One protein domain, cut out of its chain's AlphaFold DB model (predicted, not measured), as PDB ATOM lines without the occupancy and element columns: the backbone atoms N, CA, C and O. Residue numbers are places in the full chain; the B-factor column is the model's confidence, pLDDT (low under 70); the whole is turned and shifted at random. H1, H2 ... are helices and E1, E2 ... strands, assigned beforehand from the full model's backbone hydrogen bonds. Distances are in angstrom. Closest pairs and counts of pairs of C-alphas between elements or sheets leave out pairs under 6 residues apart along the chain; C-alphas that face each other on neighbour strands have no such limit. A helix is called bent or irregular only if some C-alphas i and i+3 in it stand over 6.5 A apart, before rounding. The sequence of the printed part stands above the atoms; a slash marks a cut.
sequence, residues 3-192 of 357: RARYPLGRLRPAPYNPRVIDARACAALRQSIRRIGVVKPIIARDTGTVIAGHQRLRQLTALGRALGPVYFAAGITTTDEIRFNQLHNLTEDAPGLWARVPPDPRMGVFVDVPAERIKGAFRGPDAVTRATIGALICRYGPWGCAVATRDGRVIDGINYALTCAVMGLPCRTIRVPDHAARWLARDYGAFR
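Overview. This is residues 3 to 192 of the 357 residues of the protein "ParB family chromosome partitioning protein" of Roseospira goensis (UniProt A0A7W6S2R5). Two lobes stand side by side, each a small four-stranded sheet with three helices about it: E1, E4, E2 and E3 with H1, H2 and H3, then E5, E8, E6 and E7 with H4, H5 and H6. Residues 89 to 109 lead from the first lobe to the second, and the tail folds back to the first, where residues 190 to 191 pair with residues 19 to 20. The 190 printed residues run E1 H1 E2 E3 H2 E4 H3 E5 H4 E6 E7 H5 E8 H6; both sheets, in orders E1 E4 E2 E3 and E5 E8 E6 E7, are mixed, and so is the class, helices and strands. The whole is compact and rounded, radius of gyration of the C-alphas 15.5 A, spans 39 by 35 by 28 A.

Along the chain. E1, residues 3 to 7, begins at C-alpha 3 (-40.357, -2.741, 20.193). H1, residues 23 to 36, is 20.0 A long; E2 is 42 to 44, E3 49 to 52, H2 54 to 62, E4 67 to 72 with 14.8 A, and H3 78 to 88 with 15.4 A. E5 is 110 to 113, H4 127 to 140 with 19.8 A, E6 146 to 148, E7 154 to 156, H5 158 to 166, and E8 171 to 175. H6, residues 178 to 184, ends at C-alpha 184 (-35.994, -16.142, 3.428) and is irregular: C-alphas 178 and 181 are 7.0 A apart.

Arrangement. In the first, strongly twisted sheet, E1 and E4 are antiparallel (N 3 to O 70, 2.8 A), E4 and E2 parallel (N 44 to O 71, 2.9 A), and the hairpin E2 and E3 antiparallel (N 43 to O 52, 2.9 A). H2 is on it, height 8.3 A, over none of its strands; H3, height 6.3 A, makes two layers with it, a helix on one face. H1 touches H2, closest C-alphas Arg 30 and Gln 59 at 5.8 A. In the second sheet E5 and E8 are antiparallel (N 111 to O 173, 2.8 A), E8 and E6 parallel (N 146 to O 172, 2.8 A), and the hairpin E6 and E7 antiparallel (N 147 to O 156, 2.8 A). H5 is on it, height 8.9 A; H4 touches H5 with residues 129 to 134 alone, closest C-alphas Arg 130 and Thr 163 at 5.7 A. H6 only grazes this sheet and touches H1, C-alphas Ser 32 and Trp 183 at 5.3 A, a shallow tilt of 27 degrees, opposite ways. In H1 to H5 every O i to N i+4 pair is within hydrogen-bond range; in H6 1 of 3 is, with 2 of 4 O i to N i+3 pairs.

Size, cuts and confidence. The C-alphas farthest apart, Gly 64 and Arg 123, are 42.8 A apart. The printed part has no cut; the links E1 to H1, H3 to E5 and E5 to H4 are long. Mean pLDDT of the printed part is 83.8; 30 residues are under 70, among them 14 to 22 and 184 to 192.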
ATOM      1  N   ARG A   3     -39.781  -1.908  19.138       95.81
ATOM      2  CA  ARG A   3     -40.357  -2.741  20.193       95.81
ATOM      3  C   ARG A   3     -40.232  -4.203  19.773       95.81
ATOM      4  O   ARG A   3     -40.949  -4.646  18.884       95.81
ATOM      5  N   ALA A   4     -39.354  -4.968  20.422       93.50
ATOM      6  CA  ALA A   4     -39.178  -6.395  20.119       93.50
ATOM      7  C   ALA A   4     -40.438  -7.229  20.417       93.50
ATOM      8  O   ALA A   4     -40.683  -8.249  19.776       93.50
ATOM      9  N   ARG A   5     -41.240  -6.784  21.391       94.88
ATOM     10  CA  ARG A   5     -42.496  -7.407  21.808       94.88
ATOM     11  C   ARG A   5     -43.571  -6.327  21.885       94.88
ATOM     12  O   ARG A   5     -43.564  -5.520  22.807       94.88
ATOM     13  N   TYR A   6     -44.476  -6.305  20.914       96.38
ATOM     14  CA  TYR A   6     -45.612  -5.387  20.877       96.38
ATOM     15  C   TYR A   6     -46.926  -6.152  20.650       96.38
ATOM     16  O   TYR A   6     -46.924  -7.082  19.836       96.38
ATOM     17  N   PRO A   7     -48.034  -5.787  21.329       96.06
ATOM     18  CA  PRO A   7     -49.345  -6.402  21.119       96.06
ATOM     19  C   PRO A   7     -49.831  -6.264  19.673       96.06
ATOM     20  O   PRO A   7     -50.201  -5.178  19.231       96.06
ATOM     21  N   LEU A   8     -49.871  -7.375  18.934       93.00
ATOM     22  CA  LEU A   8     -50.232  -7.361  17.513       93.00
ATOM     23  C   LEU A   8     -51.690  -6.953  17.279       93.00
ATOM     24  O   LEU A   8     -51.984  -6.333  16.265       93.00
ATOM     25  N   GLY A   9     -52.582  -7.212  18.242       91.38
ATOM     26  CA  GLY A   9     -53.982  -6.771  18.190       91.38
ATOM     27  C   GLY A   9     -54.176  -5.250  18.248       91.38
ATOM     28  O   GLY A   9     -55.263  -4.768  17.953       91.38
ATOM     29  N   ARG A  10     -53.134  -4.479  18.600       92.94
ATOM     30  CA  ARG A  10     -53.157  -3.007  18.530       92.94
ATOM     31  C   ARG A  10     -52.750  -2.468  17.158       92.94
ATOM     32  O   ARG A  10     -52.876  -1.271  16.922       92.94
ATOM     33  N   LEU A  11     -52.258  -3.329  16.266       91.25
ATOM     34  CA  LEU A  11     -51.917  -2.941  14.906       91.25
ATOM     35  C   LEU A  11     -53.133  -3.058  13.999       91.25
ATOM     36  O   LEU A  11     -53.875  -4.039  14.038       91.25
ATOM     37  N   ARG A  12     -53.294  -2.069  13.127       85.25
ATOM     38  CA  ARG A  12     -54.348  -2.040  12.117       85.25
ATOM     39  C   ARG A  12     -53.690  -2.160  10.748       85.25
ATOM     40  O   ARG A  12     -52.860  -1.314  10.417       85.25
ATOM     41  N   PRO A  13     -53.993  -3.194   9.947       73.94
ATOM     42  CA  PRO A  13     -53.574  -3.205   8.553       73.94
ATOM     43  C   PRO A  13     -54.030  -1.908   7.878       73.94
ATOM     44  O   PRO A  13     -55.160  -1.477   8.110       73.94
ATOM     45  N   ALA A  14     -53.179  -1.285   7.058       64.75
ATOM     46  CA  ALA A  14     -53.657  -0.188   6.221       64.75
ATOM     47  C   ALA A  14     -54.839  -0.684   5.356       64.75
ATOM     48  O   ALA A  14     -54.783  -1.823   4.876       64.75
ATOM     49  N   PRO A  15     -55.888   0.137   5.150       51.62
ATOM     50  CA  PRO A  15     -57.039  -0.230   4.318       51.62
ATOM     51  C   PRO A  15     -56.625  -0.672   2.909       51.62
ATOM     52  O   PRO A  15     -57.237  -1.558   2.320       51.62
ATOM     53  N   TYR A  16     -55.528  -0.104   2.409       52.06
ATOM     54  CA  TYR A  16     -54.848  -0.506   1.190       52.06
ATOM     55  C   TYR A  16     -53.694  -1.455   1.548       52.06
ATOM     56  O   TYR A  16     -52.632  -1.052   2.013       52.06
ATOM     57  N   ASN A  17     -53.880  -2.755   1.344       51.41
ATOM     58  CA  ASN A  17     -52.754  -3.683   1.288       51.41
ATOM     59  C   ASN A  17     -52.472  -3.959  -0.190       51.41
ATOM     60  O   ASN A  17     -53.209  -4.743  -0.789       51.41
ATOM     61  N   PRO A  18     -51.439  -3.344  -0.791       47.53
ATOM     62  CA  PRO A  18     -51.195  -3.488  -2.219       47.53
ATOM     63  C   PRO A  18     -50.732  -4.902  -2.587       47.53
ATOM     64  O   PRO A  18     -50.717  -5.264  -3.753       47.53
ATOM     65  N   ARG A  19     -50.326  -5.745  -1.630       52.25
ATOM     66  CA  ARG A  19     -49.755  -7.058  -1.946       52.25
ATOM     67  C   ARG A  19     -50.824  -8.146  -1.923       52.25
ATOM     68  O   ARG A  19     -51.284  -8.543  -0.848       52.25
ATOM     69  N   VAL A  20     -51.157  -8.674  -3.100       54.88
ATOM     70  CA  VAL A  20     -51.924  -9.920  -3.231       54.88
ATOM     71  C   VAL A  20     -50.933 -11.079  -3.149       54.88
ATOM     72  O   VAL A  20     -50.011 -11.192  -3.954       54.88
ATOM     73  N   ILE A  21     -51.098 -11.916  -2.127       59.09
ATOM     74  CA  ILE A  21     -50.324 -13.144  -1.939       59.09
ATOM     75  C   ILE A  21     -51.192 -14.310  -2.406       59.09
ATOM     76  O   ILE A  21     -52.340 -14.426  -1.975       59.09
ATOM     77  N   ASP A  22     -50.647 -15.170  -3.263       60.91
ATOM     78  CA  ASP A  22     -51.296 -16.437  -3.591       60.91
ATOM     79  C   ASP A  22     -51.255 -17.407  -2.389       60.91
ATOM     80  O   ASP A  22     -50.487 -17.248  -1.430       60.91
ATOM     81  N   ALA A  23     -52.098 -18.439  -2.413       70.38
ATOM     82  CA  ALA A  23     -52.208 -19.390  -1.307       70.38
ATOM     83  C   ALA A  23     -50.880 -20.111  -0.989       70.38
ATOM     84  O   ALA A  23     -50.604 -20.421   0.176       70.38
ATOM     85  N   ARG A  24     -50.021 -20.333  -1.992       69.19
ATOM     86  CA  ARG A  24     -48.729 -21.016  -1.846       69.19
ATOM     87  C   ARG A  24     -47.707 -20.120  -1.148       69.19
ATOM     88  O   ARG A  24     -47.029 -20.577  -0.227       69.19
ATOM     89  N   ALA A  25     -47.630 -18.847  -1.523       66.56
ATOM     90  CA  ALA A  25     -46.800 -17.836  -0.877       66.56
ATOM     91  C   ALA A  25     -47.236 -17.606   0.580       66.56
ATOM     92  O   ALA A  25     -46.393 -17.519   1.476       66.56
ATOM     93  N   CYS A  26     -48.547 -17.606   0.843       71.62
ATOM     94  CA  CYS A  26     -49.114 -17.535   2.192       71.62
ATOM     95  C   CYS A  26     -48.645 -18.712   3.065       71.62
ATOM     96  O   CYS A  26     -48.141 -18.515   4.176       71.62
ATOM     97  N   ALA A  27     -48.761 -19.937   2.542       75.62
ATOM     98  CA  ALA A  27     -48.336 -21.153   3.228       75.62
ATOM     99  C   ALA A  27     -46.820 -21.175   3.485       75.62
ATOM    100  O   ALA A  27     -46.385 -21.520   4.586       75.62
ATOM    101  N   ALA A  28     -46.018 -20.750   2.507       74.12
ATOM    102  CA  ALA A  28     -44.567 -20.692   2.632       74.12
ATOM    103  C   ALA A  28     -44.111 -19.647   3.668       74.12
ATOM    104  O   ALA A  28     -43.286 -19.966   4.523       74.12
ATOM    105  N   LEU A  29     -44.708 -18.447   3.684       76.94
ATOM    106  CA  LEU A  29     -44.433 -17.437   4.713       76.94
ATOM    107  C   LEU A  29     -44.817 -17.944   6.111       76.94
ATOM    108  O   LEU A  29     -44.054 -17.792   7.066       76.94
ATOM    109  N   ARG A  30     -45.976 -18.602   6.239       80.88
ATOM    110  CA  ARG A  30     -46.408 -19.221   7.499       80.88
ATOM    111  C   ARG A  30     -45.433 -20.302   7.965       80.88
ATOM    112  O   ARG A  30     -45.115 -20.368   9.152       80.88
ATOM    113  N   GLN A  31     -44.942 -21.136   7.048       81.19
ATOM    114  CA  GLN A  31     -43.951 -22.165   7.357       81.19
ATOM    115  C   GLN A  31     -42.603 -21.555   7.759       81.19
ATOM    116  O   GLN A  31     -41.996 -22.029   8.717       81.19
ATOM    117  N   SER A  32     -42.167 -20.486   7.088       83.12
ATOM    118  CA  SER A  32     -40.964 -19.731   7.449       83.12
ATOM    119  C   SER A  32     -41.071 -19.200   8.883       83.12
ATOM    120  O   SER A  32     -40.240 -19.535   9.725       83.12
ATOM    121  N   ILE A  33     -42.177 -18.528   9.227       84.81
ATOM    122  CA  ILE A  33     -42.417 -18.021  10.590       84.81
ATOM    123  C   ILE A  33     -42.420 -19.149  11.634       84.81
ATOM    124  O   ILE A  33     -41.895 -18.966  12.730       84.81
ATOM    125  N   ARG A  34     -42.975 -20.327  11.318       84.69
ATOM    126  CA  ARG A  34     -42.933 -21.487  12.227       84.69
ATOM    127  C   ARG A  34     -41.513 -22.013  12.452       84.69
ATOM    128  O   ARG A  34     -41.216 -22.437  13.561       84.69
ATOM    129  N   ARG A  35     -40.661 -22.009  11.420       85.56
ATOM    130  CA  ARG A  35     -39.311 -22.596  11.477       85.56
ATOM    131  C   ARG A  35     -38.259 -21.657  12.053       85.56
ATOM    132  O   ARG A  35     -37.408 -22.111  12.807       85.56
ATOM    133  N   ILE A  36     -38.282 -20.384  11.665       85.06
ATOM    134  CA  ILE A  36     -37.215 -19.421  11.989       85.06
ATOM    135  C   ILE A  36     -37.714 -18.200  12.766       85.06
ATOM    136  O   ILE A  36     -36.927 -17.321  13.108       85.06
ATOM    137  N   GLY A  37     -39.009 -18.146  13.081       87.00
ATOM    138  CA  GLY A  37     -39.608 -17.027  13.794       87.00
ATOM    139  C   GLY A  37     -39.786 -15.786  12.920       87.00
ATOM    140  O   GLY A  37     -39.787 -15.832  11.689       87.00
ATOM    141  N   VAL A  38     -39.987 -14.649  13.582       88.62
ATOM    142  CA  VAL A  38     -40.193 -13.362  12.918       88.62
ATOM    143  C   VAL A  38     -38.875 -12.619  12.828       88.62
ATOM    144  O   VAL A  38     -38.430 -12.021  13.801       88.62
ATOM    145  N   VAL A  39     -38.278 -12.637  11.643       89.81
ATOM    146  CA  VAL A  39     -36.914 -12.131  11.440       89.81
ATOM    147  C   VAL A  39     -36.836 -10.680  10.972       89.81
ATOM    148  O   VAL A  39     -35.765 -10.094  11.000       89.81
ATOM    149  N   LYS A  40     -37.963 -10.080  10.571       90.62
ATOM    150  CA  LYS A  40     -38.052  -8.655  10.223       90.62
ATOM    151  C   LYS A  40     -39.163  -7.981  11.032       90.62
ATOM    152  O   LYS A  40     -40.255  -8.559  11.115       90.62
ATOM    153  N   PRO A  41     -38.941  -6.780  11.597       93.81
ATOM    154  CA  PRO A  41     -39.983  -6.046  12.309       93.81
ATOM    155  C   PRO A  41     -41.116  -5.636  11.368       93.81
ATOM    156  O   PRO A  41     -40.894  -5.411  10.184       93.81
ATOM    157  N   ILE A  42     -42.337  -5.513  11.881       93.12
ATOM    158  CA  ILE A  42     -43.427  -4.817  11.183       93.12
ATOM    159  C   ILE A  42     -43.167  -3.314  11.297       93.12
ATOM    160  O   ILE A  42     -42.833  -2.848  12.381       93.12
ATOM    161  N   ILE A  43     -43.321  -2.548  10.219       92.88
ATOM    162  CA  ILE A  43     -43.221  -1.084  10.281       92.88
ATOM    163  C   ILE A  43     -44.630  -0.521  10.402       92.88
ATOM    164  O   ILE A  43     -45.501  -0.860   9.599       92.88
ATOM    165  N   ALA A  44     -44.854   0.326  11.400       92.56
ATOM    166  CA  ALA A  44     -46.147   0.936  11.674       92.56
ATOM    167  C   ALA A  44     -46.012   2.430  11.987       92.56
ATOM    168  O   ALA A  44     -44.959   2.901  12.422       92.56
ATOM    169  N   ARG A  45     -47.105   3.166  11.788       90.69
ATOM    170  CA  ARG A  45     -47.279   4.525  12.309       90.69
ATOM    171  C   ARG A  45     -47.419   4.468  13.825       90.69
ATOM    172  O   ARG A  45     -47.832   3.446  14.372       90.69
ATOM    173  N   ASP A  46     -47.127   5.573  14.490       87.44
ATOM    174  CA  ASP A  46     -47.452   5.805  15.905       87.44
ATOM    175  C   ASP A  46     -48.926   5.515  16.247       87.44
ATOM    176  O   ASP A  46     -49.212   4.977  17.314       87.44
ATOM    177  N   THR A  47     -49.843   5.752  15.307       87.62
ATOM    178  CA  THR A  47     -51.271   5.403  15.406       87.62
ATOM    179  C   THR A  47     -51.575   3.898  15.347       87.62
ATOM    180  O   THR A  47     -52.723   3.493  15.518       87.62
ATOM    181  N   GLY A  48     -50.575   3.049  15.089       88.06
ATOM    182  CA  GLY A  48     -50.727   1.595  14.956       88.06
ATOM    183  C   GLY A  48     -51.072   1.114  13.542       88.06
ATOM    184  O   GLY A  48     -51.163  -0.095  13.320       88.06
ATOM    185  N   THR A  49     -51.230   2.015  12.568       88.81
ATOM    186  CA  THR A  49     -51.446   1.641  11.161       88.81
ATOM    187  C   THR A  49     -50.188   1.004  10.574       88.81
ATOM    188  O   THR A  49     -49.121   1.614  10.583       88.81
ATOM    189  N   VAL A  50     -50.300  -0.213  10.040       86.31
ATOM    190  CA  VAL A  50     -49.184  -0.926   9.406       86.31
ATOM    191  C   VAL A  50     -48.851  -0.305   8.061       86.31
ATOM    192  O   VAL A  50     -49.714  -0.168   7.202       86.31
ATOM    193  N   ILE A  51     -47.570  -0.002   7.892       83.56
ATOM    194  CA  ILE A  51     -46.977   0.611   6.706       83.56
ATOM    195  C   ILE A  51     -46.300  -0.461   5.870       83.56
ATOM    196  O   ILE A  51     -46.507  -0.495   4.669       83.56
ATOM    197  N   ALA A  52     -45.535  -1.359   6.502       83.12
ATOM    198  CA  ALA A  52     -44.892  -2.483   5.829       83.12
ATOM    199  C   ALA A  52     -44.920  -3.743   6.702       83.12
ATOM    200  O   ALA A  52     -44.751  -3.695   7.924       83.12
ATOM    201  N   GLY A  53     -45.101  -4.900   6.061       83.00
ATOM    202  CA  GLY A  53     -45.203  -6.193   6.741       83.00
ATOM    203  C   GLY A  53     -46.635  -6.661   7.023       83.00
ATOM    204  O   GLY A  53     -46.823  -7.506   7.897       83.00
ATOM    205  N   HIS A  54     -47.644  -6.187   6.279       81.38
ATOM    206  CA  HIS A  54     -49.050  -6.611   6.428       81.38
ATOM    207  C   HIS A  54     -49.226  -8.128   6.373       81.38
ATOM    208  O   HIS A  54     -49.958  -8.700   7.176       81.38
ATOM    209  N   GLN A  55     -48.521  -8.802   5.462       76.94
ATOM    210  CA  GLN A  55     -48.601 -10.259   5.328       76.94
ATOM    211  C   GLN A  55     -48.006 -10.978   6.539       76.94
ATOM    212  O   GLN A  55     -48.550 -11.977   7.001       76.94
ATOM    213  N   ARG A  56     -46.936 -10.424   7.116       84.94
ATOM    214  CA  ARG A  56     -46.324 -10.927   8.347       84.94
ATOM    215  C   ARG A  56     -47.268 -10.765   9.532       84.94
ATOM    216  O   ARG A  56     -47.440 -11.723  10.274       84.94
ATOM    217  N   LEU A  57     -47.934  -9.613   9.660       86.44
ATOM    218  CA  LEU A  57     -48.985  -9.418  10.662       86.44
ATOM    219  C   LEU A  57     -50.102 -10.456  10.494       86.44
ATOM    220  O   LEU A  57     -50.411 -11.166  11.444       86.44
ATOM    221  N   ARG A  58     -50.638 -10.618   9.276       84.19
ATOM    222  CA  ARG A  58     -51.689 -11.608   8.978       84.19
ATOM    223  C   ARG A  58     -51.279 -13.027   9.369       84.19
ATOM    224  O   ARG A  58     -52.053 -13.720  10.023       84.19
ATOM    225  N   GLN A  59     -50.070 -13.462   9.003       84.12
ATOM    226  CA  GLN A  59     -49.600 -14.804   9.359       84.12
ATOM    227  C   GLN A  59     -49.349 -14.963  10.856       84.12
ATOM    228  O   GLN A  59     -49.611 -16.034  11.393       84.12
ATOM    229  N   LEU A  60     -48.870 -13.925  11.541       86.00
ATOM    230  CA  LEU A  60     -48.678 -13.977  12.987       86.00
ATOM    231  C   LEU A  60     -50.002 -14.100  13.734       86.00
ATOM    232  O   LEU A  60     -50.113 -14.955  14.612       86.00
ATOM    233  N   THR A  61     -51.007 -13.327  13.328       86.12
ATOM    234  CA  THR A  61     -52.368 -13.436  13.856       86.12
ATOM    235  C   THR A  61     -52.954 -14.820  13.579       86.12
ATOM    236  O   THR A  61     -53.451 -15.463  14.497       86.12
ATOM    237  N   ALA A  62     -52.815 -15.340  12.353       83.00
ATOM    238  CA  ALA A  62     -53.290 -16.680  11.990       83.00
ATOM    239  C   ALA A  62     -52.572 -17.816  12.748       83.00
ATOM    240  O   ALA A  62     -53.107 -18.912  12.878       83.00
ATOM    241  N   LEU A  63     -51.356 -17.570  13.241       86.62
ATOM    242  CA  LEU A  63     -50.600 -18.488  14.095       86.62
ATOM    243  C   LEU A  63     -50.883 -18.289  15.595       86.62
ATOM    244  O   LEU A  63     -50.196 -18.899  16.414       86.62
ATOM    245  N   GLY A  64     -51.833 -17.426  15.967       90.06
ATOM    246  CA  GLY A  64     -52.190 -17.155  17.362       90.06
ATOM    247  C   GLY A  64     -51.116 -16.395  18.147       90.06
ATOM    248  O   GLY A  64     -51.074 -16.468  19.374       90.06
ATOM    249  N   ARG A  65     -50.199 -15.682  17.478       90.69
ATOM    250  CA  ARG A  65     -49.165 -14.900  18.170       90.69
ATOM    251  C   ARG A  65     -49.758 -13.595  18.697       90.69
ATOM    252  O   ARG A  65     -50.216 -12.763  17.923       90.69
ATOM    253  N   ALA A  66     -49.683 -13.386  20.011       93.06
ATOM    254  CA  ALA A  66     -50.137 -12.146  20.646       93.06
ATOM    255  C   ALA A  66     -49.129 -10.989  20.509       93.06
ATOM    256  O   ALA A  66     -49.515  -9.821  20.484       93.06
ATOM    257  N   LEU A  67     -47.834 -11.309  20.426       95.06
ATOM    258  CA  LEU A  67     -46.735 -10.345  20.435       95.06
ATOM    259  C   LEU A  67     -45.839 -10.520  19.208       95.06
ATOM    260  O   LEU A  67     -45.600 -11.645  18.765       95.06
ATOM    261  N   GLY A  68     -45.284  -9.418  18.706       93.88
ATOM    262  CA  GLY A  68     -44.259  -9.455  17.663       93.88
ATOM    263  C   GLY A  68     -43.399  -8.190  17.598       93.88
ATOM    264  O   GLY A  68     -43.702  -7.209  18.285       93.88
ATOM    265  N   PRO A  69     -42.322  -8.216  16.793       96.12
ATOM    266  CA  PRO A  69     -41.408  -7.093  16.638       96.12
ATOM    267  C   PRO A  69     -42.022  -6.000  15.759       96.12
ATOM    268  O   PRO A  69     -42.477  -6.271  14.645       96.12
ATOM    269  N   VAL A  70     -42.002  -4.758  16.240       96.75
ATOM    270  CA  VAL A  70     -42.571  -3.595  15.550       96.75
ATOM    271  C   VAL A  70     -41.602  -2.421  15.602       96.75
ATOM    272  O   VAL A  70     -40.994  -2.142  16.636       96.75
ATOM    273  N   TYR A  71     -41.469  -1.714  14.487       96.81
ATOM    274  CA  TYR A  71     -40.819  -0.420  14.400       96.81
ATOM    275  C   TYR A  71     -41.860   0.668  14.144       96.81
ATOM    276  O   TYR A  71     -42.554   0.646  13.130       96.81
ATOM    277  N   PHE A  72     -41.943   1.631  15.055       95.56
ATOM    278  CA  PHE A  72     -42.799   2.802  14.919       95.56
ATOM    279  C   PHE A  72     -42.060   3.932  14.218       95.56
ATOM    280  O   PHE A  72     -40.999   4.348  14.688       95.56
ATOM    281  N   ALA A  73     -42.624   4.456  13.140       90.94
ATOM    282  CA  ALA A  73     -42.098   5.619  12.444       90.94
ATOM    283  C   ALA A  73     -43.179   6.707  12.355       90.94
ATOM    284  O   ALA A  73     -44.294   6.463  11.894       90.94
ATOM    285  N   ALA A  74     -42.847   7.895  12.864       87.25
ATOM    286  CA  ALA A  74     -43.751   9.039  12.946       87.25
ATOM    287  C   ALA A  74     -43.675   9.892  11.672       87.25
ATOM    288  O   ALA A  74     -42.651   9.895  10.991       87.25
ATOM    289  N   GLY A  75     -44.750  10.617  11.347       84.38
ATOM    290  CA  GLY A  75     -44.740  11.602  10.254       84.38
ATOM    291  C   GLY A  75     -44.479  11.020   8.857       84.38
ATOM    292  O   GLY A  75     -43.894  11.686   8.005       84.38
ATOM    293  N   ILE A  76     -44.862   9.762   8.607       81.12
ATOM    294  CA  ILE A  76     -44.599   9.122   7.312       81.12
ATOM    295  C   ILE A  76     -45.466   9.723   6.208       81.12
ATOM    296  O   ILE A  76     -46.697   9.720   6.289       81.12
ATOM    297  N   THR A  77     -44.815  10.177   5.142       76.19
ATOM    298  CA  THR A  77     -45.483  10.626   3.917       76.19
ATOM    299  C   THR A  77     -45.948   9.428   3.086       76.19
ATOM    300  O   THR A  77     -45.387   8.338   3.184       76.19
ATOM    301  N   THR A  78     -46.947   9.616   2.220       66.00
ATOM    302  CA  THR A  78     -47.410   8.558   1.299       66.00
ATOM    303  C   THR A  78     -46.278   8.032   0.407       66.00
ATOM    304  O   THR A  78     -46.186   6.834   0.160       66.00
ATOM    305  N   THR A  79     -45.375   8.907  -0.043       67.44
ATOM    306  CA  THR A  79     -44.217   8.528  -0.864       67.44
ATOM    307  C   THR A  79     -43.230   7.652  -0.097       67.44
ATOM    308  O   THR A  79     -42.764   6.640  -0.616       67.44
ATOM    309  N   ASP A  80     -42.913   8.009   1.148       76.06
ATOM    310  CA  ASP A  80     -41.966   7.231   1.951       76.06
ATOM    311  C   ASP A  80     -42.568   5.900   2.406       76.06
ATOM    312  O   ASP A  80     -41.852   4.913   2.546       76.06
ATOM    313  N   GLU A  81     -43.889   5.827   2.548       73.88
ATOM    314  CA  GLU A  81     -44.603   4.573   2.777       73.88
ATOM    315  C   GLU A  81     -44.449   3.566   1.627       73.88
ATOM    316  O   GLU A  81     -44.227   2.379   1.878       73.88
ATOM    317  N   ILE A  82     -44.514   4.020   0.371       67.94
ATOM    318  CA  ILE A  82     -44.250   3.155  -0.790       67.94
ATOM    319  C   ILE A  82     -42.815   2.622  -0.722       67.94
ATOM    320  O   ILE A  82     -42.593   1.417  -0.851       67.94
ATOM    321  N   ARG A  83     -41.848   3.493  -0.409       75.06
ATOM    322  CA  ARG A  83     -40.436   3.107  -0.253       75.06
ATOM    323  C   ARG A  83     -40.227   2.115   0.886       75.06
ATOM    324  O   ARG A  83     -39.491   1.148   0.713       75.06
ATOM    325  N   PHE A  84     -40.896   2.301   2.025       79.00
ATOM    326  CA  PHE A  84     -40.880   1.327   3.117       79.00
ATOM    327  C   PHE A  84     -41.386  -0.033   2.648       79.00
ATOM    328  O   PHE A  84     -40.759  -1.045   2.942       79.00
ATOM    329  N   ASN A  85     -42.484  -0.075   1.896       71.62
ATOM    330  CA  ASN A  85     -43.019  -1.327   1.369       71.62
ATOM    331  C   ASN A  85     -42.076  -2.024   0.386       71.62
ATOM    332  O   ASN A  85     -41.929  -3.245   0.458       71.62
ATOM    333  N   GLN A  86     -41.436  -1.273  -0.508       71.38
ATOM    334  CA  GLN A  86     -40.485  -1.821  -1.475       71.38
ATOM    335  C   GLN A  86     -39.230  -2.347  -0.765       71.38
ATOM    336  O   GLN A  86     -38.902  -3.525  -0.884       71.38
ATOM    337  N   LEU A  87     -38.587  -1.517   0.061       81.06
ATOM    338  CA  LEU A  87     -37.322  -1.856   0.719       81.06
ATOM    339  C   LEU A  87     -37.468  -2.923   1.811       81.06
ATOM    340  O   LEU A  87     -36.554  -3.712   2.020       81.06
ATOM    341  N   HIS A  88     -38.611  -2.992   2.502       76.31
ATOM    342  CA  HIS A  88     -38.869  -4.045   3.498       76.31
ATOM    343  C   HIS A  88     -38.879  -5.443   2.871       76.31
ATOM    344  O   HIS A  88     -38.397  -6.416   3.462       76.31
ATOM    345  N   ASN A  89     -39.425  -5.531   1.658       67.06
ATOM    346  CA  ASN A  89     -39.569  -6.781   0.927       67.06
ATOM    347  C   ASN A  89     -38.436  -7.040  -0.071       67.06
ATOM    348  O   ASN A  89     -38.473  -8.068  -0.743       67.06
ATOM    349  N   LEU A  90     -37.463  -6.132  -0.176       72.06
ATOM    350  CA  LEU A  90     -36.338  -6.283  -1.086       72.06
ATOM    351  C   LEU A  90     -35.572  -7.567  -0.749       72.06
ATOM    352  O   LEU A  90     -35.236  -7.808   0.414       72.06
ATOM    353  N   THR A  91     -35.329  -8.378  -1.776       67.44
ATOM    354  CA  THR A  91     -34.400  -9.510  -1.730       67.44
ATOM    355  C   THR A  91     -33.160  -9.099  -2.503       67.44
ATOM    356  O   THR A  91     -33.266  -8.532  -3.586       67.44
ATOM    357  N   GLU A  92     -31.993  -9.331  -1.921       70.75
ATOM    358  CA  GLU A  92     -30.726  -8.855  -2.460       70.75
ATOM    359  C   GLU A  92     -29.963 -10.029  -3.063       70.75
ATOM    360  O   GLU A  92     -29.644 -10.977  -2.350       70.75
ATOM    361  N   ASP A  93     -29.683  -9.956  -4.365       66.62
ATOM    362  CA  ASP A  93     -29.000 -11.019  -5.120       66.62
ATOM    363  C   ASP A  93     -27.936 -10.448  -6.079       66.62
ATOM    364  O   ASP A  93     -27.723 -10.915  -7.194       66.62
ATOM    365  N   ALA A  94     -27.283  -9.357  -5.666       65.19
ATOM    366  CA  ALA A  94     -26.256  -8.712  -6.474       65.19
ATOM    367  C   ALA A  94     -24.892  -9.424  -6.319       65.19
ATOM    368  O   ALA A  94     -24.409  -9.586  -5.190       65.19
ATOM    369  N   PRO A  95     -24.204  -9.788  -7.422       69.25
ATOM    370  CA  PRO A  95     -22.864 -10.363  -7.361       69.25
ATOM    371  C   PRO A  95     -21.881  -9.467  -6.597       69.25
ATOM    372  O   PRO A  95     -21.784  -8.264  -6.840       69.25
ATOM    373  N   GLY A  96     -21.134 -10.061  -5.663       79.88
ATOM    374  CA  GLY A  96     -20.141  -9.349  -4.849       79.88
ATOM    375  C   GLY A  96     -20.717  -8.534  -3.685       79.88
ATOM    376  O   GLY A  96     -19.945  -7.975  -2.907       79.88
ATOM    377  N   LEU A  97     -22.042  -8.494  -3.511       86.56
ATOM    378  CA  LEU A  97     -22.669  -7.896  -2.339       86.56
ATOM    379  C   LEU A  97     -22.559  -8.849  -1.140       86.56
ATOM    380  O   LEU A  97     -23.042  -9.978  -1.169       86.56
ATOM    381  N   TRP A  98     -21.925  -8.396  -0.061       92.75
ATOM    382  CA  TRP A  98     -21.834  -9.165   1.179       92.75
ATOM    383  C   TRP A  98     -21.705  -8.250   2.393       92.75
ATOM    384  O   TRP A  98     -21.130  -7.160   2.313       92.75
ATOM    385  N   ALA A  99     -22.193  -8.724   3.536       95.50
ATOM    386  CA  ALA A  99     -21.895  -8.148   4.839       95.50
ATOM    387  C   ALA A  99     -21.680  -9.246   5.885       95.50
ATOM    388  O   ALA A  99     -22.189 -10.366   5.780       95.50
ATOM    389  N   ARG A 100     -20.909  -8.910   6.915       98.00
ATOM    390  CA  ARG A 100     -20.688  -9.710   8.110       98.00
ATOM    391  C   ARG A 100     -20.843  -8.851   9.353       98.00
ATOM    392  O   ARG A 100     -20.417  -7.700   9.401       98.00
ATOM    393  N   VAL A 101     -21.412  -9.467  10.372       98.25
ATOM    394  CA  VAL A 101     -21.516  -8.954  11.735       98.25
ATOM    395  C   VAL A 101     -20.789  -9.917  12.675       98.25
ATOM    396  O   VAL A 101     -20.459 -11.029  12.260       98.25
ATOM    397  N   PRO A 102     -20.499  -9.543  13.930       98.00
ATOM    398  CA  PRO A 102     -19.860 -10.460  14.863       98.00
ATOM    399  C   PRO A 102     -20.696 -11.733  15.078       98.00
ATOM    400  O   PRO A 102     -21.934 -11.645  15.106       98.00
ATOM    401  N   PRO A 103     -20.047 -12.896  15.276       96.19
ATOM    402  CA  PRO A 103     -20.733 -14.106  15.706       96.19
ATOM    403  C   PRO A 103     -21.538 -13.851  16.984       96.19
ATOM    404  O   PRO A 103     -21.095 -13.119  17.870       96.19
ATOM    405  N   ASP A 104     -22.727 -14.442  17.073       94.56
ATOM    406  CA  ASP A 104     -23.576 -14.346  18.265       94.56
ATOM    407  C   ASP A 104     -24.375 -15.651  18.420       94.56
ATOM    408  O   ASP A 104     -25.061 -16.057  17.474       94.56
ATOM    409  N   PRO A 105     -24.291 -16.343  19.572       92.06
ATOM    410  CA  PRO A 105     -25.006 -17.599  19.788       92.06
ATOM    411  C   PRO A 105     -26.523 -17.418  19.986       92.06
ATOM    412  O   PRO A 105     -27.265 -18.400  19.906       92.06
ATOM    413  N   ARG A 106     -27.009 -16.196  20.249       92.88
ATOM    414  CA  ARG A 106     -28.417 -15.916  20.577       92.88
ATOM    415  C   ARG A 106     -29.299 -15.928  19.328       92.88
ATOM    416  O   ARG A 106     -29.466 -14.923  18.640       92.88
ATOM    417  N   MET A 107     -29.904 -17.078  19.057       91.94
ATOM    418  CA  MET A 107     -30.823 -17.280  17.934       91.94
ATOM    419  C   MET A 107     -32.183 -16.615  18.170       91.94
ATOM    420  O   MET A 107     -32.720 -16.668  19.272       91.94
ATOM    421  N   GLY A 108     -32.779 -16.040  17.123       90.81
ATOM    422  CA  GLY A 108     -34.153 -15.525  17.163       90.81
ATOM    423  C   GLY A 108     -34.353 -14.255  18.001       90.81
ATOM    424  O   GLY A 108     -35.491 -13.833  18.205       90.81
ATOM    425  N   VAL A 109     -33.268 -13.638  18.478       93.25
ATOM    426  CA  VAL A 109     -33.289 -12.411  19.280       93.25
ATOM    427  C   VAL A 109     -32.750 -11.247  18.454       93.25
ATOM    428  O   VAL A 109     -31.740 -11.382  17.766       93.25
ATOM    429  N   PHE A 110     -33.428 -10.101  18.528       96.12
ATOM    430  CA  PHE A 110     -32.947  -8.868  17.913       96.12
ATOM    431  C   PHE A 110     -31.844  -8.238  18.767       96.12
ATOM    432  O   PHE A 110     -32.056  -7.972  19.949       96.12
ATOM    433  N   VAL A 111     -30.695  -7.975  18.153       95.94
ATOM    434  CA  VAL A 111     -29.511  -7.382  18.781       95.94
ATOM    435  C   VAL A 111     -28.969  -6.290  17.871       95.94
ATOM    436  O   VAL A 111     -28.716  -6.532  16.689       95.94
ATOM    437  N   ASP A 112     -28.772  -5.097  18.421       97.44
ATOM    438  CA  ASP A 112     -28.156  -3.985  17.706       97.44
ATOM    439  C   ASP A 112     -26.623  -4.160  17.714       97.44
ATOM    440  O   ASP A 112     -26.001  -4.329  18.763       97.44
ATOM    441  N   VAL A 113     -26.020  -4.185  16.524       98.19
ATOM    442  CA  VAL A 113     -24.575  -4.325  16.300       98.19
ATOM    443  C   VAL A 113     -23.992  -2.941  15.999       98.19
ATOM    444  O   VAL A 113     -24.483  -2.294  15.071       98.19
ATOM    445  N   PRO A 114     -22.958  -2.484  16.732       98.31
ATOM    446  CA  PRO A 114     -22.288  -1.213  16.460       98.31
ATOM    447  C   PRO A 114     -21.713  -1.137  15.040       98.31
ATOM    448  O   PRO A 114     -21.243  -2.148  14.509       98.31
ATOM    449  N   ALA A 115     -21.745   0.053  14.439       97.81
ATOM    450  CA  ALA A 115     -21.365   0.299  13.047       97.81
ATOM    451  C   ALA A 115     -19.948  -0.197  12.719       97.81
ATOM    452  O   ALA A 115     -19.734  -0.889  11.726       97.81
ATOM    453  N   GLU A 116     -18.998   0.081  13.607       97.81
ATOM    454  CA  GLU A 116     -17.583  -0.273  13.509       97.81
ATOM    455  C   GLU A 116     -17.323  -1.787  13.520       97.81
ATOM    456  O   GLU A 116     -16.250  -2.252  13.134       97.81
ATOM    457  N   ARG A 117     -18.313  -2.582  13.941       98.06
ATOM    458  CA  ARG A 117     -18.234  -4.048  13.967       98.06
ATOM    459  C   ARG A 117     -18.838  -4.705  12.726       98.06
ATOM    460  O   ARG A 117     -18.813  -5.933  12.628       98.06
ATOM    461  N   ILE A 118     -19.372  -3.920  11.793       98.38
ATOM    462  CA  ILE A 118     -19.968  -4.399  10.545       98.38
ATOM    463  C   ILE A 118     -18.912  -4.322   9.439       98.38
ATOM    464  O   ILE A 118     -18.313  -3.277   9.199       98.38
ATOM    465  N   LYS A 119     -18.689  -5.437   8.745       97.94
ATOM    466  CA  LYS A 119     -17.762  -5.531   7.606       97.94
ATOM    467  C   LYS A 119     -18.542  -5.873   6.347       97.94
ATOM    468  O   LYS A 119     -19.511  -6.619   6.431       97.94
ATOM    469  N   GLY A 120     -18.115  -5.403   5.180       95.56
ATOM    470  CA  GLY A 120     -18.741  -5.824   3.930       95.56
ATOM    471  C   GLY A 120     -18.336  -5.026   2.702       95.56
ATOM    472  O   GLY A 120     -17.405  -4.218   2.739       95.56
ATOM    473  N   ALA A 121     -19.047  -5.272   1.606       92.31
ATOM    474  CA  ALA A 121     -18.839  -4.625   0.318       92.31
ATOM    475  C   ALA A 121     -19.426  -3.203   0.295       92.31
ATOM    476  O   ALA A 121     -20.490  -2.951  -0.263       92.31
ATOM    477  N   PHE A 122     -18.719  -2.245   0.900       87.19
ATOM    478  CA  PHE A 122     -19.144  -0.835   0.938       87.19
ATOM    479  C   PHE A 122     -19.170  -0.153  -0.441       87.19
ATOM    480  O   PHE A 122     -19.870   0.841  -0.637       87.19
ATOM    481  N   ARG A 123     -18.416  -0.691  -1.403       82.06
ATOM    482  CA  ARG A 123     -18.405  -0.274  -2.810       82.06
ATOM    483  C   ARG A 123     -19.084  -1.370  -3.630       82.06
ATOM    484  O   ARG A 123     -18.764  -2.538  -3.438       82.06
ATOM    485  N   GLY A 124     -20.011  -1.012  -4.516       69.50
ATOM    486  CA  GLY A 124     -20.739  -2.001  -5.316       69.50
ATOM    487  C   GLY A 124     -22.057  -1.488  -5.908       69.50
ATOM    488  O   GLY A 124     -22.452  -0.358  -5.595       69.50
ATOM    489  N   PRO A 125     -22.740  -2.329  -6.711       60.50
ATOM    490  CA  PRO A 125     -23.790  -1.949  -7.669       60.50
ATOM    491  C   PRO A 125     -25.058  -1.319  -7.059       60.50
ATOM    492  O   PRO A 125     -25.751  -0.577  -7.742       60.50
ATOM    493  N   ASP A 126     -25.304  -1.485  -5.757       76.56
ATOM    494  CA  ASP A 126     -26.546  -1.033  -5.101       76.56
ATOM    495  C   ASP A 126     -26.447   0.341  -4.410       76.56
ATOM    496  O   ASP A 126     -27.053   0.588  -3.361       76.56
ATOM    497  N   ALA A 127     -25.661   1.266  -4.966       75.81
ATOM    498  CA  ALA A 127     -25.483   2.598  -4.380       75.81
ATOM    499  C   ALA A 127     -26.815   3.369  -4.250       75.81
ATOM    500  O   ALA A 127     -27.051   4.017  -3.229       75.81
ATOM    501  N   VAL A 128     -27.710   3.244  -5.236       74.62
ATOM    502  CA  VAL A 128     -29.036   3.891  -5.242       74.62
ATOM    503  C   VAL A 128     -29.947   3.322  -4.150       74.62
ATOM    504  O   VAL A 128     -30.577   4.076  -3.401       74.62
ATOM    505  N   THR A 129     -29.973   1.996  -3.994       80.19
ATOM    506  CA  THR A 129     -30.708   1.320  -2.915       80.19
ATOM    507  C   THR A 129     -30.206   1.790  -1.554       80.19
ATOM    508  O   THR A 129     -31.003   2.205  -0.709       80.19
ATOM    509  N   ARG A 130     -28.881   1.818  -1.351       86.00
ATOM    510  CA  ARG A 130     -28.274   2.306  -0.103       86.00
ATOM    511  C   ARG A 130     -28.574   3.779   0.165       86.00
ATOM    512  O   ARG A 130     -28.851   4.118   1.315       86.00
ATOM    513  N   ALA A 131     -28.585   4.629  -0.863       80.25
ATOM    514  CA  ALA A 131     -28.970   6.036  -0.744       80.25
ATOM    515  C   ALA A 131     -30.441   6.193  -0.322       80.25
ATOM    516  O   ALA A 131     -30.751   7.002   0.553       80.25
ATOM    517  N   THR A 132     -31.341   5.379  -0.879       81.50
ATOM    518  CA  THR A 132     -32.768   5.391  -0.521       81.50
ATOM    519  C   THR A 132     -32.990   4.902   0.912       81.50
ATOM    520  O   THR A 132     -33.715   5.543   1.676       81.50
ATOM    521  N   ILE A 133     -32.317   3.817   1.317       89.81
ATOM    522  CA  ILE A 133     -32.311   3.346   2.710       89.81
ATOM    523  C   ILE A 133     -31.807   4.459   3.637       89.81
ATOM    524  O   ILE A 133     -32.458   4.754   4.639       89.81
ATOM    525  N   GLY A 134     -30.692   5.105   3.283       88.94
ATOM    526  CA  GLY A 134     -30.088   6.183   4.065       88.94
ATOM    527  C   GLY A 134     -31.028   7.372   4.238       88.94
ATOM    528  O   GLY A 134     -31.210   7.852   5.353       88.94
ATOM    529  N   ALA A 135     -31.720   7.784   3.172       85.81
ATOM    530  CA  ALA A 135     -32.714   8.853   3.234       85.81
ATOM    531  C   ALA A 135     -33.861   8.539   4.213       85.81
ATOM    532  O   ALA A 135     -34.276   9.413   4.976       85.81
ATOM    533  N   LEU A 136     -34.351   7.292   4.235       89.06
ATOM    534  CA  LEU A 136     -35.362   6.870   5.207       89.06
ATOM    535  C   LEU A 136     -34.801   6.790   6.631       89.06
ATOM    536  O   LEU A 136     -35.499   7.165   7.570       89.06
ATOM    537  N   ILE A 137     -33.553   6.345   6.810       95.25
ATOM    538  CA  ILE A 137     -32.894   6.328   8.124       95.25
ATOM    539  C   ILE A 137     -32.741   7.750   8.673       95.25
ATOM    540  O   ILE A 137     -33.074   7.978   9.832       95.25
ATOM    541  N   CYS A 138     -32.323   8.720   7.854       92.00
ATOM    542  CA  CYS A 138     -32.208  10.122   8.272       92.00
ATOM    543  C   CYS A 138     -33.536  10.696   8.785       92.00
ATOM    544  O   CYS A 138     -33.541  11.499   9.712       92.00
ATOM    545  N   ARG A 139     -34.662  10.299   8.181       92.75
ATOM    546  CA  ARG A 139     -35.993  10.814   8.540       92.75
ATOM    547  C   ARG A 139     -36.627  10.074   9.710       92.75
ATOM    548  O   ARG A 139     -37.297  10.687  10.533       92.75
ATOM    549  N   TYR A 140     -36.456   8.756   9.761       93.88
ATOM    550  CA  TYR A 140     -37.266   7.882  10.612       93.88
ATOM    551  C   TYR A 140     -36.449   7.039  11.590       93.88
ATOM    552  O   TYR A 140     -37.041   6.298  12.374       93.88
ATOM    553  N   GLY A 141     -35.119   7.139  11.568       93.94
ATOM    554  CA  GLY A 141     -34.193   6.306  12.334       93.94
ATOM    555  C   GLY A 141     -33.996   4.900  11.741       93.94
ATOM    556  O   GLY A 141     -34.581   4.575  10.704       93.94
ATOM    557  N   PRO A 142     -33.185   4.038  12.387       94.44
ATOM    558  CA  PRO A 142     -32.894   2.686  11.914       94.44
ATOM    559  C   PRO A 142     -34.120   1.761  12.056       94.44
ATOM    560  O   PRO A 142     -34.319   1.069  13.061       94.44
ATOM    561  N   TRP A 143     -34.946   1.772  11.012       94.06
ATOM    562  CA  TRP A 143     -36.256   1.132  10.920       94.06
ATOM    563  C   TRP A 143     -36.239  -0.370  10.616       94.06
ATOM    564  O   TRP A 143     -37.174  -1.088  10.977       94.06
ATOM    565  N   GLY A 144     -35.201  -0.838   9.935       92.56
ATOM    566  CA  GLY A 144     -35.073  -2.201   9.435       92.56
ATOM    567  C   GLY A 144     -34.243  -3.103  10.342       92.56
ATOM    568  O   GLY A 144     -34.023  -2.828  11.526       92.56
ATOM    569  N   CYS A 145     -33.789  -4.210   9.761       93.94
ATOM    570  CA  CYS A 145     -32.823  -5.115  10.365       93.94
ATOM    571  C   CYS A 145     -32.087  -5.927   9.294       93.94
ATOM    572  O   CYS A 145     -32.586  -6.075   8.181       93.94
ATOM    573  N   ALA A 146     -30.958  -6.515   9.678       95.12
ATOM    574  CA  ALA A 146     -30.250  -7.528   8.911       95.12
ATOM    575  C   ALA A 146     -30.421  -8.920   9.540       95.12
ATOM    576  O   ALA A 146     -30.381  -9.086  10.762       95.12
ATOM    577  N   VAL A 147     -30.598  -9.941   8.711       94.06
ATOM    578  CA  VAL A 147     -30.681 -11.337   9.143       94.06
ATOM    579  C   VAL A 147     -29.325 -11.985   8.909       94.06
ATOM    580  O   VAL A 147     -28.803 -11.951   7.797       94.06
ATOM    581  N   ALA A 148     -28.745 -12.571   9.952       95.19
ATOM    582  CA  ALA A 148     -27.426 -13.191   9.884       95.19
ATOM    583  C   ALA A 148     -27.439 -14.634  10.397       95.19
ATOM    584  O   ALA A 148     -28.243 -15.003  11.251       95.19
ATOM    585  N   THR A 149     -26.524 -15.451   9.897       94.50
ATOM    586  CA  THR A 149     -26.203 -16.777  10.439       94.50
ATOM    587  C   THR A 149     -25.454 -16.661  11.766       94.50
ATOM    588  O   THR A 149     -25.038 -15.569  12.170       94.50
ATOM    589  N   ARG A 150     -25.252 -17.784  12.467       92.31
ATOM    590  CA  ARG A 150     -24.580 -17.790  13.780       92.31
ATOM    591  C   ARG A 150     -23.133 -17.289  13.710       92.31
ATOM    592  O   ARG A 150     -22.702 -16.562  14.603       92.31
ATOM    593  N   ASP A 151     -22.415 -17.628  12.640       94.25
ATOM    594  CA  ASP A 151     -21.048 -17.161  12.354       94.25
ATOM    595  C   ASP A 151     -20.998 -15.703  11.854       94.25
ATOM    596  O   ASP A 151     -19.924 -15.163  11.585       94.25
ATOM    597  N   GLY A 152     -22.159 -15.055  11.720       95.25
ATOM    598  CA  GLY A 152     -22.264 -13.638  11.416       95.25
ATOM    599  C   GLY A 152     -22.290 -13.290   9.930       95.25
ATOM    600  O   GLY A 152     -22.200 -12.108   9.604       95.25
ATOM    601  N   ARG A 153     -22.435 -14.253   9.008       95.50
ATOM    602  CA  ARG A 153     -22.735 -13.939   7.598       95.50
ATOM    603  C   ARG A 153     -24.139 -13.341   7.503       95.50
ATOM    604  O   ARG A 153     -25.108 -13.974   7.910       95.50
ATOM    605  N   VAL A 154     -24.258 -12.140   6.943       94.06
ATOM    606  CA  VAL A 154     -25.559 -11.525   6.649       94.06
ATOM    607  C   VAL A 154     -26.123 -12.169   5.385       94.06
ATOM    608  O   VAL A 154     -25.438 -12.227   4.367       94.06
ATOM    609  N   ILE A 155     -27.347 -12.681   5.472       89.38
ATOM    610  CA  ILE A 155     -28.028 -13.417   4.395       89.38
ATOM    611  C   ILE A 155     -29.266 -12.691   3.858       89.38
ATOM    612  O   ILE A 155     -29.845 -13.133   2.876       89.38
ATOM    613  N   ASP A 156     -29.685 -11.608   4.514       88.75
ATOM    614  CA  ASP A 156     -30.751 -10.709   4.072       88.75
ATOM    615  C   ASP A 156     -30.610  -9.366   4.818       88.75
ATOM    616  O   ASP A 156     -30.197  -9.338   5.984       88.75
ATOM    617  N   GLY A 157     -30.897  -8.246   4.152       91.38
ATOM    618  CA  GLY A 157     -30.685  -6.903   4.701       91.38
ATOM    619  C   GLY A 157     -29.218  -6.456   4.663       91.38
ATOM    620  O   GLY A 157     -28.768  -5.732   5.553       91.38
ATOM    621  N   ILE A 158     -28.464  -6.885   3.649       93.38
ATOM    622  CA  ILE A 158     -27.052  -6.563   3.437       93.38
ATOM    623  C   ILE A 158     -26.871  -5.057   3.218       93.38
ATOM    624  O   ILE A 158     -26.146  -4.416   3.976       93.38
ATOM    625  N   ASN A 159     -27.566  -4.458   2.250       92.88
ATOM    626  CA  ASN A 159     -27.531  -3.020   1.983       92.88
ATOM    627  C   ASN A 159     -27.993  -2.226   3.204       92.88
ATOM    628  O   ASN A 159     -27.426  -1.176   3.485       92.88
ATOM    629  N   TYR A 160     -28.958  -2.740   3.972       94.88
ATOM    630  CA  TYR A 160     -29.378  -2.099   5.215       94.88
ATOM    631  C   TYR A 160     -28.245  -2.075   6.256       94.88
ATOM    632  O   TYR A 160     -27.955  -1.020   6.822       94.88
ATOM    633  N   ALA A 161     -27.553  -3.202   6.468       96.56
ATOM    634  CA  ALA A 161     -26.398  -3.277   7.366       96.56
ATOM    635  C   ALA A 161     -25.251  -2.358   6.930       96.56
ATOM    636  O   ALA A 161     -24.698  -1.632   7.757       96.56
ATOM    637  N   LEU A 162     -24.929  -2.356   5.636       95.94
ATOM    638  CA  LEU A 162     -23.886  -1.503   5.069       95.94
ATOM    639  C   LEU A 162     -24.239  -0.019   5.197       95.94
ATOM    640  O   LEU A 162     -23.378   0.772   5.575       95.94
ATOM    641  N   THR A 163     -25.492   0.368   4.939       95.88
ATOM    642  CA  THR A 163     -25.932   1.758   5.103       95.88
ATOM    643  C   THR A 163     -25.854   2.201   6.562       95.88
ATOM    644  O   THR A 163     -25.324   3.276   6.826       95.88
ATOM    645  N   CYS A 164     -26.308   1.381   7.521       97.62
ATOM    646  CA  CYS A 164     -26.141   1.684   8.948       97.62
ATOM    647  C   CYS A 164     -24.664   1.913   9.306       97.62
ATOM    648  O   CYS A 164     -24.338   2.916   9.937       97.62
ATOM    649  N   ALA A 165     -23.777   1.028   8.842       97.38
ATOM    650  CA  ALA A 165     -22.345   1.119   9.099       97.38
ATOM    651  C   ALA A 165     -21.712   2.398   8.520       97.38
ATOM    652  O   ALA A 165     -20.995   3.097   9.230       97.38
ATOM    653  N   VAL A 166     -22.029   2.752   7.268       95.69
ATOM    654  CA  VAL A 166     -21.549   3.992   6.626       95.69
ATOM    655  C   VAL A 166     -22.045   5.241   7.357       95.69
ATOM    656  O   VAL A 166     -21.322   6.228   7.447       95.69
ATOM    657  N   MET A 167     -23.261   5.202   7.900       96.69
ATOM    658  CA  MET A 167     -23.843   6.312   8.659       96.69
ATOM    659  C   MET A 167     -23.373   6.375  10.121       96.69
ATOM    660  O   MET A 167     -23.826   7.250  10.853       96.69
ATOM    661  N   GLY A 168     -22.515   5.451  10.576       97.00
ATOM    662  CA  GLY A 168     -22.080   5.386  11.976       97.00
ATOM    663  C   GLY A 168     -23.202   5.007  12.950       97.00
ATOM    664  O   GLY A 168     -23.141   5.342  14.130       97.00
ATOM    665  N   LEU A 169     -24.249   4.333  12.466       97.62
ATOM    666  CA  LEU A 169     -25.416   3.942  13.255       97.62
ATOM    667  C   LEU A 169     -25.406   2.438  13.551       97.62
ATOM    668  O   LEU A 169     -25.037   1.639  12.685       97.62
ATOM    669  N   PRO A 170     -25.877   2.013  14.735       97.44
ATOM    670  CA  PRO A 170     -26.012   0.596  15.021       97.44
ATOM    671  C   PRO A 170     -27.025  -0.056  14.070       97.44
ATOM    672  O   PRO A 170     -28.111   0.475  13.818       97.44
ATOM    673  N   CYS A 171     -26.684  -1.237  13.559       97.88
ATOM    674  CA  CYS A 171     -27.590  -2.038  12.748       97.88
ATOM    675  C   CYS A 171     -28.302  -3.065  13.621       97.88
ATOM    676  O   CYS A 171     -27.660  -3.897  14.263       97.88
ATOM    677  N   ARG A 172     -29.635  -3.070  13.596       97.81
ATOM    678  CA  ARG A 172     -30.404  -4.153  14.206       97.81
ATOM    679  C   ARG A 172     -30.188  -5.445  13.449       97.81
ATOM    680  O   ARG A 172     -30.403  -5.497  12.244       97.81
ATOM    681  N   THR A 173     -29.863  -6.509  14.163       97.19
ATOM    682  CA  THR A 173     -29.647  -7.828  13.575       97.19
ATOM    683  C   THR A 173     -30.439  -8.910  14.288       97.19
ATOM    684  O   THR A 173     -30.815  -8.740  15.443       97.19
ATOM    685  N   ILE A 174     -30.678 -10.033  13.619       95.94
ATOM    686  CA  ILE A 174     -31.210 -11.253  14.235       95.94
ATOM    687  C   ILE A 174     -30.447 -12.466  13.715       95.94
ATOM    688  O   ILE A 174     -30.079 -12.511  12.540       95.94
ATOM    689  N   ARG A 175     -30.173 -13.435  14.594       95.25
ATOM    690  CA  ARG A 175     -29.481 -14.674  14.219       95.25
ATOM    691  C   ARG A 175     -30.469 -15.778  13.857       95.25
ATOM    692  O   ARG A 175     -31.413 -16.030  14.607       95.25
ATOM    693  N   VAL A 176     -30.227 -16.464  12.743       93.06
ATOM    694  CA  VAL A 176     -31.019 -17.607  12.254       93.06
ATOM    695  C   VAL A 176     -30.123 -18.805  11.918       93.06
ATOM    696  O   VAL A 176     -28.934 -18.609  11.668       93.06
ATOM    697  N   PRO A 177     -30.635 -20.051  11.975       89.06
ATOM    698  CA  PRO A 177     -29.831 -21.227  11.642       89.06
ATOM    699  C   PRO A 177     -29.230 -21.114  10.238       89.06
ATOM    700  O   PRO A 177     -29.866 -20.553   9.355       89.06
ATOM    701  N   ASP A 178     -28.062 -21.699   9.986       84.12
ATOM    702  CA  ASP A 178     -27.345 -21.504   8.712       84.12
ATOM    703  C   ASP A 178     -28.153 -21.975   7.489       84.12
ATOM    704  O   ASP A 178     -28.115 -21.380   6.414       84.12
ATOM    705  N   HIS A 179     -28.997 -22.989   7.679       81.06
ATOM    706  CA  HIS A 179     -29.913 -23.490   6.657       81.06
ATOM    707  C   HIS A 179     -31.167 -22.613   6.454       81.06
ATOM    708  O   HIS A 179     -32.071 -23.006   5.713       81.06
ATOM    709  N   ALA A 180     -31.289 -21.470   7.138       80.81
ATOM    710  CA  ALA A 180     -32.475 -20.615   7.106       80.81
ATOM    711  C   ALA A 180     -32.627 -19.819   5.808       80.81
ATOM    712  O   ALA A 180     -33.750 -19.431   5.489       80.81
ATOM    713  N   ALA A 181     -31.546 -19.622   5.044       74.44
ATOM    714  CA  ALA A 181     -31.565 -18.872   3.784       74.44
ATOM    715  C   ALA A 181     -32.681 -19.352   2.831       74.44
ATOM    716  O   ALA A 181     -33.424 -18.543   2.276       74.44
ATOM    717  N   ARG A 182     -32.914 -20.672   2.757       74.31
ATOM    718  CA  ARG A 182     -33.976 -21.290   1.936       74.31
ATOM    719  C   ARG A 182     -35.408 -20.871   2.302       74.31
ATOM    720  O   ARG A 182     -36.327 -21.094   1.521       74.31
ATOM    721  N   TRP A 183     -35.613 -20.317   3.499       71.25
ATOM    722  CA  TRP A 183     -36.912 -19.855   4.002       71.25
ATOM    723  C   TRP A 183     -37.085 -18.330   3.923       71.25
ATOM    724  O   TRP A 183     -38.188 -17.833   4.170       71.25
ATOM    725  N   LEU A 184     -36.012 -17.599   3.595       66.88
ATOM    726  CA  LEU A 184     -35.994 -16.142   3.428       66.88
ATOM    727  C   LEU A 184     -36.160 -15.742   1.954       66.88
ATOM    728  O   LEU A 184     -36.880 -14.794   1.663       66.88
ATOM    729  N   ALA A 185     -35.571 -16.520   1.041       50.38
ATOM    730  CA  ALA A 185     -35.414 -16.206  -0.380       50.38
ATOM    731  C   ALA A 185     -36.644 -16.509  -1.261       50.38
ATOM    732  O   ALA A 185     -36.525 -17.157  -2.299       50.38
ATOM    733  N   ARG A 186     -37.853 -16.103  -0.862       53.31
ATOM    734  CA  ARG A 186     -39.012 -16.207  -1.765       53.31
ATOM    735  C   ARG A 186     -39.716 -14.874  -1.877       53.31
ATOM    736  O   ARG A 186     -40.106 -14.289  -0.873       53.31
ATOM    737  N   ASP A 187     -39.906 -14.430  -3.111       45.81
ATOM    738  CA  ASP A 187     -40.700 -13.252  -3.407       45.81
ATOM    739  C   ASP A 187     -42.175 -13.581  -3.131       45.81
ATOM    740  O   ASP A 187     -42.847 -14.300  -3.874       45.81
ATOM    741  N   TYR A 188     -42.668 -13.170  -1.965       49.47
ATOM    742  CA  TYR A 188     -43.990 -13.564  -1.487       49.47
ATOM    743  C   TYR A 188     -45.080 -12.669  -2.088       49.47
ATOM    744  O   TYR A 188     -45.693 -11.877  -1.380       49.47
ATOM    745  N   GLY A 189     -45.327 -12.770  -3.394       38.94
ATOM    746  CA  GLY A 189     -46.477 -12.160  -4.081       38.94
ATOM    747  C   GLY A 189     -46.188 -10.842  -4.804       38.94
ATOM    748  O   GLY A 189     -45.165 -10.210  -4.568       38.94
ATOM    749  N   ALA A 190     -47.112 -10.428  -5.671       33.84
ATOM    750  CA  ALA A 190     -46.981  -9.243  -6.516       33.84
ATOM    751  C   ALA A 190     -47.549  -7.989  -5.832       33.84
ATOM    752  O   ALA A 190     -48.594  -8.039  -5.172       33.84
ATOM    753  N   PHE A 191     -46.881  -6.850  -6.017       35.78
ATOM    754  CA  PHE A 191     -47.448  -5.549  -5.677       35.78
ATOM    755  C   PHE A 191     -48.528  -5.175  -6.703       35.78
ATOM    756  O   PHE A 191     -48.292  -5.207  -7.906       35.78
ATOM    757  N   ARG A 192     -49.722  -4.839  -6.219       36.19
ATOM    758  CA  ARG A 192     -50.871  -4.326  -6.967       36.19
ATOM    759  C   ARG A 192     -51.432  -3.119  -6.223       36.19
ATOM    760  O   ARG A 192     -52.171  -3.255  -5.254       36.19
TER     761      ARG A 192